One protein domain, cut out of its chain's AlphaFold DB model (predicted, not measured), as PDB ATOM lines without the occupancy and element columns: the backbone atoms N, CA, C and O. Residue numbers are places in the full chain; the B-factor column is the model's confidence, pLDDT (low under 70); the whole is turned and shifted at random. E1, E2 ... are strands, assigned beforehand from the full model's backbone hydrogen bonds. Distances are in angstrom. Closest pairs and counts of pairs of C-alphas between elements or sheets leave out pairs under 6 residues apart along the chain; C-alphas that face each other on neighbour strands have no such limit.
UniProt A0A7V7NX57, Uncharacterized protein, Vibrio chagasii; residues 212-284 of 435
ATOM      1  N   ARG A 212      -9.355 -14.541  48.973       82.75
ATOM      2  CA  ARG A 212      -9.793 -14.754  50.357       82.75
ATOM      3  C   ARG A 212     -10.057 -13.391  50.989       82.75
ATOM      4  O   ARG A 212      -9.319 -12.467  50.688       82.75
ATOM      5  N   GLU A 213     -11.043 -13.310  51.877       77.81
ATOM      6  CA  GLU A 213     -11.610 -12.127  52.553       77.81
ATOM      7  C   GLU A 213     -12.881 -11.526  51.949       77.81
ATOM      8  O   GLU A 213     -13.601 -10.847  52.678       77.81
ATOM      9  N   PHE A 214     -13.191 -11.819  50.687       81.81
ATOM     10  CA  PHE A 214     -14.424 -11.362  50.047       81.81
ATOM     11  C   PHE A 214     -15.403 -12.518  49.860       81.81
ATOM     12  O   PHE A 214     -14.985 -13.645  49.588       81.81
ATOM     13  N   ASN A 215     -16.698 -12.231  49.965       82.06
ATOM     14  CA  ASN A 215     -17.746 -13.128  49.490       82.06
ATOM     15  C   ASN A 215     -18.918 -12.370  48.865       82.06
ATOM     16  O   ASN A 215     -19.301 -11.294  49.324       82.06
ATOM     17  N   ILE A 216     -19.491 -12.962  47.823       81.00
ATOM     18  CA  ILE A 216     -20.686 -12.462  47.146       81.00
ATOM     19  C   ILE A 216     -21.910 -12.810  47.990       81.00
ATOM     20  O   ILE A 216     -22.075 -13.946  48.430       81.00
ATOM     21  N   LEU A 217     -22.768 -11.817  48.204       75.56
ATOM     22  CA  LEU A 217     -24.038 -11.973  48.914       75.56
ATOM     23  C   LEU A 217     -25.197 -12.151  47.936       75.56
ATOM     24  O   LEU A 217     -26.138 -12.896  48.207       75.56
ATOM     25  N   GLY A 218     -25.107 -11.481  46.791       63.28
ATOM     26  CA  GLY A 218     -26.078 -11.578  45.717       63.28
ATOM     27  C   GLY A 218     -25.913 -10.469  44.689       63.28
ATOM     28  O   GLY A 218     -25.167  -9.504  44.884       63.28
ATOM     29  N   GLU A 219     -26.632 -10.636  43.591       66.69
ATOM     30  CA  GLU A 219     -26.781  -9.644  42.538       66.69
ATOM     31  C   GLU A 219     -27.888  -8.658  42.923       66.69
ATOM     32  O   GLU A 219     -28.997  -9.068  43.263       66.69
ATOM     33  N   MET A 220     -27.571  -7.364  42.933       61.03
ATOM     34  CA  MET A 220     -28.516  -6.292  43.274       61.03
ATOM     35  C   MET A 220     -29.192  -5.702  42.034       61.03
ATOM     36  O   MET A 220     -30.312  -5.213  42.106       61.03
ATOM     37  N   ALA A 221     -28.480  -5.716  40.911       62.38
ATOM     38  CA  ALA A 221     -28.944  -5.314  39.590       62.38
ATOM     39  C   ALA A 221     -28.088  -6.044  38.549       62.38
ATOM     40  O   ALA A 221     -27.028  -6.557  38.904       62.38
ATOM     41  N   ASP A 222     -28.525  -6.058  37.290       63.16
ATOM     42  CA  ASP A 222     -27.821  -6.743  36.201       63.16
ATOM     43  C   ASP A 222     -26.333  -6.338  36.151       63.16
ATOM     44  O   ASP A 222     -25.988  -5.174  35.916       63.16
ATOM     45  N   GLY A 223     -25.449  -7.289  36.468       59.28
ATOM     46  CA  GLY A 223     -23.998  -7.087  36.493       59.28
ATOM     47  C   GLY A 223     -23.442  -6.338  37.715       59.28
ATOM     48  O   GLY A 223     -22.264  -5.958  37.711       59.28
ATOM     49  N   VAL A 224     -24.248  -6.124  38.760       71.69
ATOM     50  CA  VAL A 224     -23.902  -5.372  39.978       71.69
ATOM     51  C   VAL A 224     -24.069  -6.249  41.222       71.69
ATOM     52  O   VAL A 224     -25.179  -6.600  41.619       71.69
ATOM     53  N   PHE A 225     -22.960  -6.550  41.898       67.75
ATOM     54  CA  PHE A 225     -22.910  -7.525  42.988       67.75
ATOM     55  C   PHE A 225     -22.618  -6.875  44.335       67.75
ATOM     56  O   PHE A 225     -21.705  -6.056  44.462       67.75
ATOM     57  N   SER A 226     -23.369  -7.284  45.358       77.38
ATOM     58  CA  SER A 226     -23.082  -6.950  46.754       77.38
ATOM     59  C   SER A 226     -22.066  -7.931  47.326       77.38
ATOM     60  O   SER A 226     -22.247  -9.150  47.250       77.38
ATOM     61  N   ILE A 227     -20.995  -7.399  47.906       75.12
ATOM     62  CA  ILE A 227     -19.875  -8.166  48.442       75.12
ATOM     63  C   ILE A 227     -19.611  -7.737  49.875       75.12
ATOM     64  O   ILE A 227     -19.547  -6.545  50.175       75.12
ATOM     65  N   GLN A 228     -19.389  -8.703  50.762       75.06
ATOM     66  CA  GLN A 228     -18.830  -8.405  52.073       75.06
ATOM     67  C   GLN A 228     -17.311  -8.243  51.953       75.06
ATOM     68  O   GLN A 228     -16.617  -9.147  51.484       75.06
ATOM     69  N   ALA A 229     -16.789  -7.111  52.406       74.12
ATOM     70  CA  ALA A 229     -15.362  -6.838  52.494       74.12
ATOM     71  C   ALA A 229     -14.968  -6.493  53.938       74.12
ATOM     72  O   ALA A 229     -15.765  -5.917  54.681       74.12
ATOM     73  N   PRO A 230     -13.743  -6.805  54.379       68.44
ATOM     74  CA  PRO A 230     -13.236  -6.321  55.653       68.44
ATOM     75  C   PRO A 230     -12.807  -4.856  55.526       68.44
ATOM     76  O   PRO A 230     -12.083  -4.481  54.604       68.44
ATOM     77  N   ASP A 231     -13.220  -4.018  56.471       64.88
ATOM     78  CA  ASP A 231     -12.694  -2.663  56.609       64.88
ATOM     79  C   ASP A 231     -11.187  -2.731  56.916       64.88
ATOM     80  O   ASP A 231     -10.732  -3.516  57.751       64.88
ATOM     81  N   ARG A 232     -10.398  -1.905  56.220       58.97
ATOM     82  CA  ARG A 232      -8.942  -1.829  56.388       58.97
ATOM     83  C   ARG A 232      -8.532  -1.392  57.789       58.97
ATOM     84  O   ARG A 232      -7.485  -1.841  58.251       58.97
ATOM     85  N   ALA A 233      -9.298  -0.500  58.415       57.28
ATOM     86  CA  ALA A 233      -8.939   0.090  59.700       57.28
ATOM     87  C   ALA A 233      -9.421  -0.769  60.872       57.28
ATOM     88  O   ALA A 233      -8.658  -1.053  61.791       57.28
ATOM     89  N   SER A 234     -10.682  -1.204  60.823       60.47
ATOM     90  CA  SER A 234     -11.324  -1.894  61.943       60.47
ATOM     91  C   SER A 234     -11.373  -3.418  61.802       60.47
ATOM     92  O   SER A 234     -11.671  -4.111  62.773       60.47
ATOM     93  N   GLY A 235     -11.132  -3.961  60.602       59.06
ATOM     94  CA  GLY A 235     -11.326  -5.382  60.300       59.06
ATOM     95  C   GLY A 235     -12.792  -5.830  60.307       59.06
ATOM     96  O   GLY A 235     -13.063  -7.001  60.034       59.06
ATOM     97  N   LYS A 236     -13.739  -4.926  60.598       63.09
ATOM     98  CA  LYS A 236     -15.174  -5.223  60.610       63.09
ATOM     99  C   LYS A 236     -15.679  -5.431  59.187       63.09
ATOM    100  O   LYS A 236     -15.241  -4.764  58.251       63.09
ATOM    101  N   SER A 237     -16.609  -6.365  59.025       66.75
ATOM    102  CA  SER A 237     -17.284  -6.588  57.749       66.75
ATOM    103  C   SER A 237     -18.102  -5.352  57.358       66.75
ATOM    104  O   SER A 237     -18.908  -4.878  58.153       66.75
ATOM    105  N   HIS A 238     -17.925  -4.865  56.136       61.25
ATOM    106  CA  HIS A 238     -18.761  -3.853  55.496       61.25
ATOM    107  C   HIS A 238     -19.188  -4.349  54.113       61.25
ATOM    108  O   HIS A 238     -18.605  -5.290  53.571       61.25
ATOM    109  N   TYR A 239     -20.226  -3.738  53.554       71.31
ATOM    110  CA  TYR A 239     -20.767  -4.124  52.256       71.31
ATOM    111  C   TYR A 239     -20.280  -3.154  51.185       71.31
ATOM    112  O   TYR A 239     -20.347  -1.939  51.356       71.31
ATOM    113  N   VAL A 240     -19.768  -3.700  50.088       70.38
ATOM    114  CA  VAL A 240     -19.316  -2.952  48.917       70.38
ATOM    115  C   VAL A 240     -19.944  -3.528  47.668       70.38
ATOM    116  O   VAL A 240     -20.131  -4.734  47.534       70.38
ATOM    117  N   THR A 241     -20.246  -2.640  46.736       77.00
ATOM    118  CA  THR A 241     -20.812  -2.996  45.444       77.00
ATOM    119  C   THR A 241     -19.708  -3.080  44.407       77.00
ATOM    120  O   THR A 241     -18.999  -2.095  44.207       77.00
ATOM    121  N   LEU A 242     -19.572  -4.221  43.730       72.19
ATOM    122  CA  LEU A 242     -18.668  -4.358  42.589       72.19
ATOM    123  C   LEU A 242     -19.448  -4.658  41.309       72.19
ATOM    124  O   LEU A 242     -20.396  -5.436  41.302       72.19
ATOM    125  N   TYR A 243     -18.990  -4.063  40.217       78.88
ATOM    126  CA  TYR A 243     -19.470  -4.301  38.858       78.88
ATOM    127  C   TYR A 243     -18.268  -4.443  37.924       78.88
ATOM    128  O   TYR A 243     -17.123  -4.181  38.321       78.88
ATOM    129  N   ASN A 244     -18.501  -4.890  36.689       74.69
ATOM    130  CA  ASN A 244     -17.409  -5.098  35.744       74.69
ATOM    131  C   ASN A 244     -16.623  -3.796  35.523       74.69
ATOM    132  O   ASN A 244     -17.170  -2.763  35.145       74.69
ATOM    133  N   GLY A 245     -15.319  -3.853  35.766       70.31
ATOM    134  CA  GLY A 245     -14.436  -2.707  35.677       70.31
ATOM    135  C   GLY A 245     -14.303  -1.854  36.949       70.31
ATOM    136  O   GLY A 245     -13.514  -0.909  36.936       70.31
ATOM    137  N   GLU A 246     -14.971  -2.175  38.057       72.50
ATOM    138  CA  GLU A 246     -14.814  -1.408  39.301       72.50
ATOM    139  C   GLU A 246     -13.456  -1.706  39.968       72.50
ATOM    140  O   GLU A 246     -13.115  -2.879  40.192       72.50
ATOM    141  N   PRO A 247     -12.634  -0.681  40.280       77.50
ATOM    142  CA  PRO A 247     -11.413  -0.863  41.045       77.50
ATOM    143  C   PRO A 247     -11.713  -0.974  42.544       77.50
ATOM    144  O   PRO A 247     -12.402  -0.142  43.118       77.50
ATOM    145  N   PHE A 248     -11.090  -1.938  43.216       80.12
ATOM    146  CA  PHE A 248     -11.225  -2.122  44.660       80.12
ATOM    147  C   PHE A 248      -9.899  -2.532  45.298       80.12
ATOM    148  O   PHE A 248      -8.878  -2.728  44.635       80.12
ATOM    149  N   ASN A 249      -9.895  -2.609  46.620       80.44
ATOM    150  CA  ASN A 249      -8.701  -2.776  47.428       80.44
ATOM    151  C   ASN A 249      -8.822  -4.028  48.305       80.44
ATOM    152  O   ASN A 249      -9.772  -4.145  49.065       80.44
ATOM    153  N   SER A 250      -7.827  -4.912  48.246       80.06
ATOM    154  CA  SER A 250      -7.680  -6.113  49.082       80.06
ATOM    155  C   SER A 250      -6.456  -5.994  50.002       80.06
ATOM    156  O   SER A 250      -5.652  -5.055  49.879       80.06
ATOM    157  N   LYS A 251      -6.242  -6.981  50.882       76.88
ATOM    158  CA  LYS A 251      -4.965  -7.149  51.607       76.88
ATOM    159  C   LYS A 251      -3.788  -7.434  50.666       76.88
ATOM    160  O   LYS A 251      -2.639  -7.114  50.988       76.88
ATOM    161  N   LEU A 252      -4.052  -7.996  49.485       76.62
ATOM    162  CA  LEU A 252      -3.040  -8.285  48.468       76.62
ATOM    163  C   LEU A 252      -2.706  -7.077  47.585       76.62
ATOM    164  O   LEU A 252      -1.583  -7.000  47.083       76.62
ATOM    165  N   GLY A 253      -3.578  -6.075  47.468       79.19
ATOM    166  CA  GLY A 253      -3.300  -4.848  46.718       79.19
ATOM    167  C   GLY A 253      -4.539  -4.225  46.087       79.19
ATOM    168  O   GLY A 253      -5.657  -4.449  46.533       79.19
ATOM    169  N   ARG A 254      -4.327  -3.406  45.054       81.06
ATOM    170  CA  ARG A 254      -5.412  -2.839  44.248       81.06
ATOM    171  C   ARG A 254      -5.776  -3.818  43.134       81.06
ATOM    172  O   ARG A 254      -4.892  -4.332  42.451       81.06
ATOM    173  N   HIS A 255      -7.065  -4.044  42.953       85.88
ATOM    174  CA  HIS A 255      -7.635  -4.975  41.991       85.88
ATOM    175  C   HIS A 255      -8.743  -4.299  41.181       85.88
ATOM    176  O   HIS A 255      -9.170  -3.194  41.505       85.88
ATOM    177  N   LYS A 256      -9.186  -4.964  40.114       86.19
ATOM    178  CA  LYS A 256     -10.308  -4.545  39.272       86.19
ATOM    179  C   LYS A 256     -11.085  -5.789  38.855       86.19
ATOM    180  O   LYS A 256     -10.456  -6.809  38.555       86.19
ATOM    181  N   VAL A 257     -12.412  -5.710  38.834       81.88
ATOM    182  CA  VAL A 257     -13.239  -6.763  38.231       81.88
ATOM    183  C   VAL A 257     -13.029  -6.732  36.718       81.88
ATOM    184  O   VAL A 257     -13.074  -5.667  36.106       81.88
ATOM    185  N   THR A 258     -12.738  -7.884  36.126       84.12
ATOM    186  CA  THR A 258     -12.461  -8.044  34.687       84.12
ATOM    187  C   THR A 258     -13.515  -8.861  33.951       84.12
ATOM    188  O   THR A 258     -13.490  -8.912  32.727       84.12
ATOM    189  N   GLY A 259     -14.402  -9.527  34.684       79.38
ATOM    190  CA  GLY A 259     -15.465 -10.344  34.122       79.38
ATOM    191  C   GLY A 259     -16.362 -10.899  35.218       79.38
ATOM    192  O   GLY A 259     -16.000 -10.880  36.397       79.38
ATOM    193  N   ILE A 260     -17.533 -11.363  34.810       80.38
ATOM    194  CA  ILE A 260     -18.553 -11.951  35.670       80.38
ATOM    195  C   ILE A 260     -19.010 -13.218  34.957       80.38
ATOM    196  O   ILE A 260     -19.350 -13.162  33.777       80.38
ATOM    197  N   GLU A 261     -18.956 -14.348  35.648       81.56
ATOM    198  CA  GLU A 261     -19.451 -15.632  35.154       81.56
ATOM    199  C   GLU A 261     -20.653 -16.056  36.000       81.56
ATOM    200  O   GLU A 261     -20.592 -16.001  37.226       81.56
ATOM    201  N   GLY A 262     -21.747 -16.476  35.361       72.12
ATOM    202  CA  GLY A 262     -22.996 -16.826  36.050       72.12
ATOM    203  C   GLY A 262     -23.855 -15.616  36.445       72.12
ATOM    204  O   GLY A 262     -23.584 -14.488  36.041       72.12
ATOM    205  N   SER A 263     -24.915 -15.872  37.215       69.62
ATOM    206  CA  SER A 263     -25.911 -14.876  37.641       69.62
ATOM    207  C   SER A 263     -26.407 -15.152  39.061       69.62
ATOM    208  O   SER A 263     -26.409 -16.300  39.516       69.62
ATOM    209  N   GLY A 264     -26.888 -14.120  39.754       65.00
ATOM    210  CA  GLY A 264     -27.484 -14.253  41.079       65.00
ATOM    211  C   GLY A 264     -26.478 -14.680  42.151       65.00
ATOM    212  O   GLY A 264     -25.395 -14.112  42.276       65.00
ATOM    213  N   LYS A 265     -26.852 -15.660  42.981       59.44
ATOM    214  CA  LYS A 265     -25.991 -16.119  44.081       59.44
ATOM    215  C   LYS A 265     -24.774 -16.873  43.550       59.44
ATOM    216  O   LYS A 265     -23.677 -16.663  44.053       59.44
ATOM    217  N   ASP A 266     -24.936 -17.714  42.531       69.75
ATOM    218  CA  ASP A 266     -23.877 -18.593  41.999       69.75
ATOM    219  C   ASP A 266     -22.891 -17.879  41.065       69.75
ATOM    220  O   ASP A 266     -22.047 -18.516  40.436       69.75
ATOM    221  N   ALA A 267     -22.980 -16.553  40.981       71.88
ATOM    222  CA  ALA A 267     -22.059 -15.763  40.192       71.88
ATOM    223  C   ALA A 267     -20.630 -15.822  40.752       71.88
ATOM    224  O   ALA A 267     -20.397 -15.865  41.962       71.88
ATOM    225  N   VAL A 268     -19.664 -15.760  39.843       84.12
ATOM    226  CA  VAL A 268     -18.235 -15.693  40.126       84.12
ATOM    227  C   VAL A 268     -17.679 -14.417  39.512       84.12
ATOM    228  O   VAL A 268     -17.751 -14.188  38.304       84.12
ATOM    229  N   LEU A 269     -17.080 -13.576  40.351       83.38
ATOM    230  CA  LEU A 269     -16.438 -12.344  39.910       83.38
ATOM    231  C   LEU A 269     -14.970 -12.605  39.605       83.38
ATOM    232  O   LEU A 269     -14.176 -12.959  40.479       83.38
ATOM    233  N   LEU A 270     -14.591 -12.379  38.354       88.12
ATOM    234  CA  LEU A 270     -13.235 -12.554  37.863       88.12
ATOM    235  C   LEU A 270     -12.402 -11.304  38.144       88.12
ATOM    236  O   LEU A 270     -12.717 -10.214  37.664       88.12
ATOM    237  N   ILE A 271     -11.295 -11.459  38.870       87.56
ATOM    238  CA  ILE A 271     -10.450 -10.353  39.329       87.56
ATOM    239  C   ILE A 271      -9.071 -10.409  38.657       87.56
ATOM    240  O   ILE A 271      -8.157 -11.134  39.077       87.56
ATOM    241  N   GLY A 272      -8.895  -9.602  37.612       80.38
ATOM    242  CA  GLY A 272      -7.685  -9.628  36.794       80.38
ATOM    243  C   GLY A 272      -7.467 -10.995  36.141       80.38
ATOM    244  O   GLY A 272      -8.401 -11.751  35.889       80.38
ATOM    245  N   SER A 273      -6.204 -11.345  35.903       75.69
ATOM    246  CA  SER A 273      -5.824 -12.659  35.367       75.69
ATOM    247  C   SER A 273      -5.574 -13.726  36.439       75.69
ATOM    248  O   SER A 273      -5.328 -14.875  36.092       75.69
ATOM    249  N   LYS A 274      -5.597 -13.366  37.732       82.50
ATOM    250  CA  LYS A 274      -5.066 -14.219  38.815       82.50
ATOM    251  C   LYS A 274      -6.080 -14.633  39.874       82.50
ATOM    252  O   LYS A 274      -5.852 -15.655  40.517       82.50
ATOM    253  N   TYR A 275      -7.146 -13.861  40.089       88.31
ATOM    254  CA  TYR A 275      -8.026 -14.055  41.239       88.31
ATOM    255  C   TYR A 275      -9.508 -14.186  40.860       88.31
ATOM    256  O   TYR A 275      -9.907 -13.778  39.768       88.31
ATOM    257  N   PHE A 276     -10.316 -14.739  41.768       89.25
ATOM    258  CA  PHE A 276     -11.784 -14.743  41.685       89.25
ATOM    259  C   PHE A 276     -12.444 -14.549  43.063       89.25
ATOM    260  O   PHE A 276     -11.822 -14.844  44.084       89.25
ATOM    261  N   ILE A 277     -13.690 -14.071  43.091       85.50
ATOM    262  CA  ILE A 277     -14.552 -13.991  44.285       85.50
ATOM    263  C   ILE A 277     -15.827 -14.793  43.997       85.50
ATOM    264  O   ILE A 277     -16.372 -14.686  42.903       85.50
ATOM    265  N   ASP A 278     -16.294 -15.582  44.959       84.12
ATOM    266  CA  ASP A 278     -17.557 -16.332  44.906       84.12
ATOM    267  C   ASP A 278     -18.321 -16.170  46.249       84.12
ATOM    268  O   ASP A 278     -18.009 -15.278  47.041       84.12
ATOM    269  N   GLN A 279     -19.295 -17.034  46.549       79.88
ATOM    270  CA  GLN A 279     -20.070 -16.994  47.804       79.88
ATOM    271  C   GLN A 279     -19.298 -17.374  49.083       79.88
ATOM    272  O   GLN A 279     -19.768 -17.094  50.191       79.88
ATOM    273  N   LYS A 280     -18.144 -18.045  48.992       78.25
ATOM    274  CA  LYS A 280     -17.476 -18.624  50.166       78.25
ATOM    275  C   LYS A 280     -16.321 -17.743  50.650       78.25
ATOM    276  O   LYS A 280     -15.293 -17.576  49.989       78.25
ATOM    277  N   ARG A 281     -16.460 -17.254  51.885       75.50
ATOM    278  CA  ARG A 281     -15.427 -16.487  52.587       75.50
ATOM    279  C   ARG A 281     -14.362 -17.420  53.167       75.50
ATOM    280  O   ARG A 281     -14.660 -18.324  53.941       75.50
ATOM    281  N   GLU A 282     -13.106 -17.156  52.830       79.38
ATOM    282  CA  GLU A 282     -11.933 -17.737  53.493       79.38
ATOM    283  C   GLU A 282     -11.101 -16.601  54.087       79.38
ATOM    284  O   GLU A 282     -11.065 -15.512  53.519       79.38
ATOM    285  N   GLU A 283     -10.418 -16.826  55.206       77.06
ATOM    286  CA  GLU A 283      -9.503 -15.836  55.781       77.06
ATOM    287  C   GLU A 283      -8.049 -16.220  55.492       77.06
ATOM    288  O   GLU A 283      -7.684 -17.398  55.445       77.06
ATOM    289  N   TYR A 284      -7.195 -15.222  55.257       75.88
ATOM    290  CA  TYR A 284      -5.759 -15.461  55.147       75.88
ATOM    291  C   TYR A 284      -5.172 -15.760  56.523       75.88
ATOM    292  O   TYR A 284      -5.389 -15.002  57.470       75.88
TER     293      TYR A 284
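This is residues 212 to 284 of the 435 residues of an uncharacterized protein of Vibrio chagasii (UniProt A0A7V7NX57). Two small twisted sheets stand face to face as a sandwich with their strands crossed: a curled sheet of four strands, E4 to E7, and a hairpin-built sheet of three, E1 to E3. The curl of the larger sheet makes it like part of a barrel, and the two sheets come close at E1 with E7 and at E3 with E5. The printed part has 73 residues, with no named helix and seven named strands, E1 to E7 along the chain; the orders across the sheets are E4 E5 E6 E7 and E1 E2 E3, both antiparallel, and the class is all strand. It is compact, with a radius of gyration of the C-alphas of 11.2 A and spans of 31 by 23 by 18 A.

The larger sheet is a meander, each strand the antiparallel neighbour of the one before: E4, residues 247 to 249, E5, residues 254 to 261, E6, residues 268 to 271, and E7, residues 275 to 277. E5 bends by 51 degrees at residue 258, and its pairing is staggered: residues 254 to 256 pair with E4 and residues 257 to 261 with E6. N 255 and O 248 are 2.8 A apart, N 268 and O 261 are 2.8 A apart, and N 271 and O 275 of the hairpin E6 and E7 are 2.8 A apart, each within hydrogen-bond range. The second meander is E1, residues 215 to 221, E2, residues 224 to 230, and E3, residues 237 to 243. N 217 and O 226 of E1 and E2 are 2.9 A apart, and N 227 and O 240 of E2 and E3 are 2.8 A apart, both within hydrogen-bond range. The sheets face each other with 25 pairs of C-alphas within 10 A, and their strands stand at 58 degrees. The closest C-alphas of E1 and E7 are those of Asn 215 and Ile 277, 6.2 A apart; those of E3 and E5 are Tyr 243 and Val 257, 6.7 A apart. E2 is apart from E6.

E5 is 21.1 A from first to last C-alpha, E3 19.2 A, E2 19.0 A and E1 16.9 A; E6 is 9.5 A, and E4 and E7 are 7.2 A each. E1 begins with C-alpha 215 at (-17.746, -13.128, 49.490), E5 begins with C-alpha 254 at (-5.412, -2.839, 44.248), and E7 ends with C-alpha 277 at (-14.552, -13.991, 44.285).

The C-alphas of Ala 233 and Gly 262, the two farthest apart, are 32.3 A apart. The printed part has no cut, and no link is long. The mean pLDDT of the printed part is 74.8; 20 residues are under 70, namely 218 to 223, 225, 230 to 238 and 263 to 266.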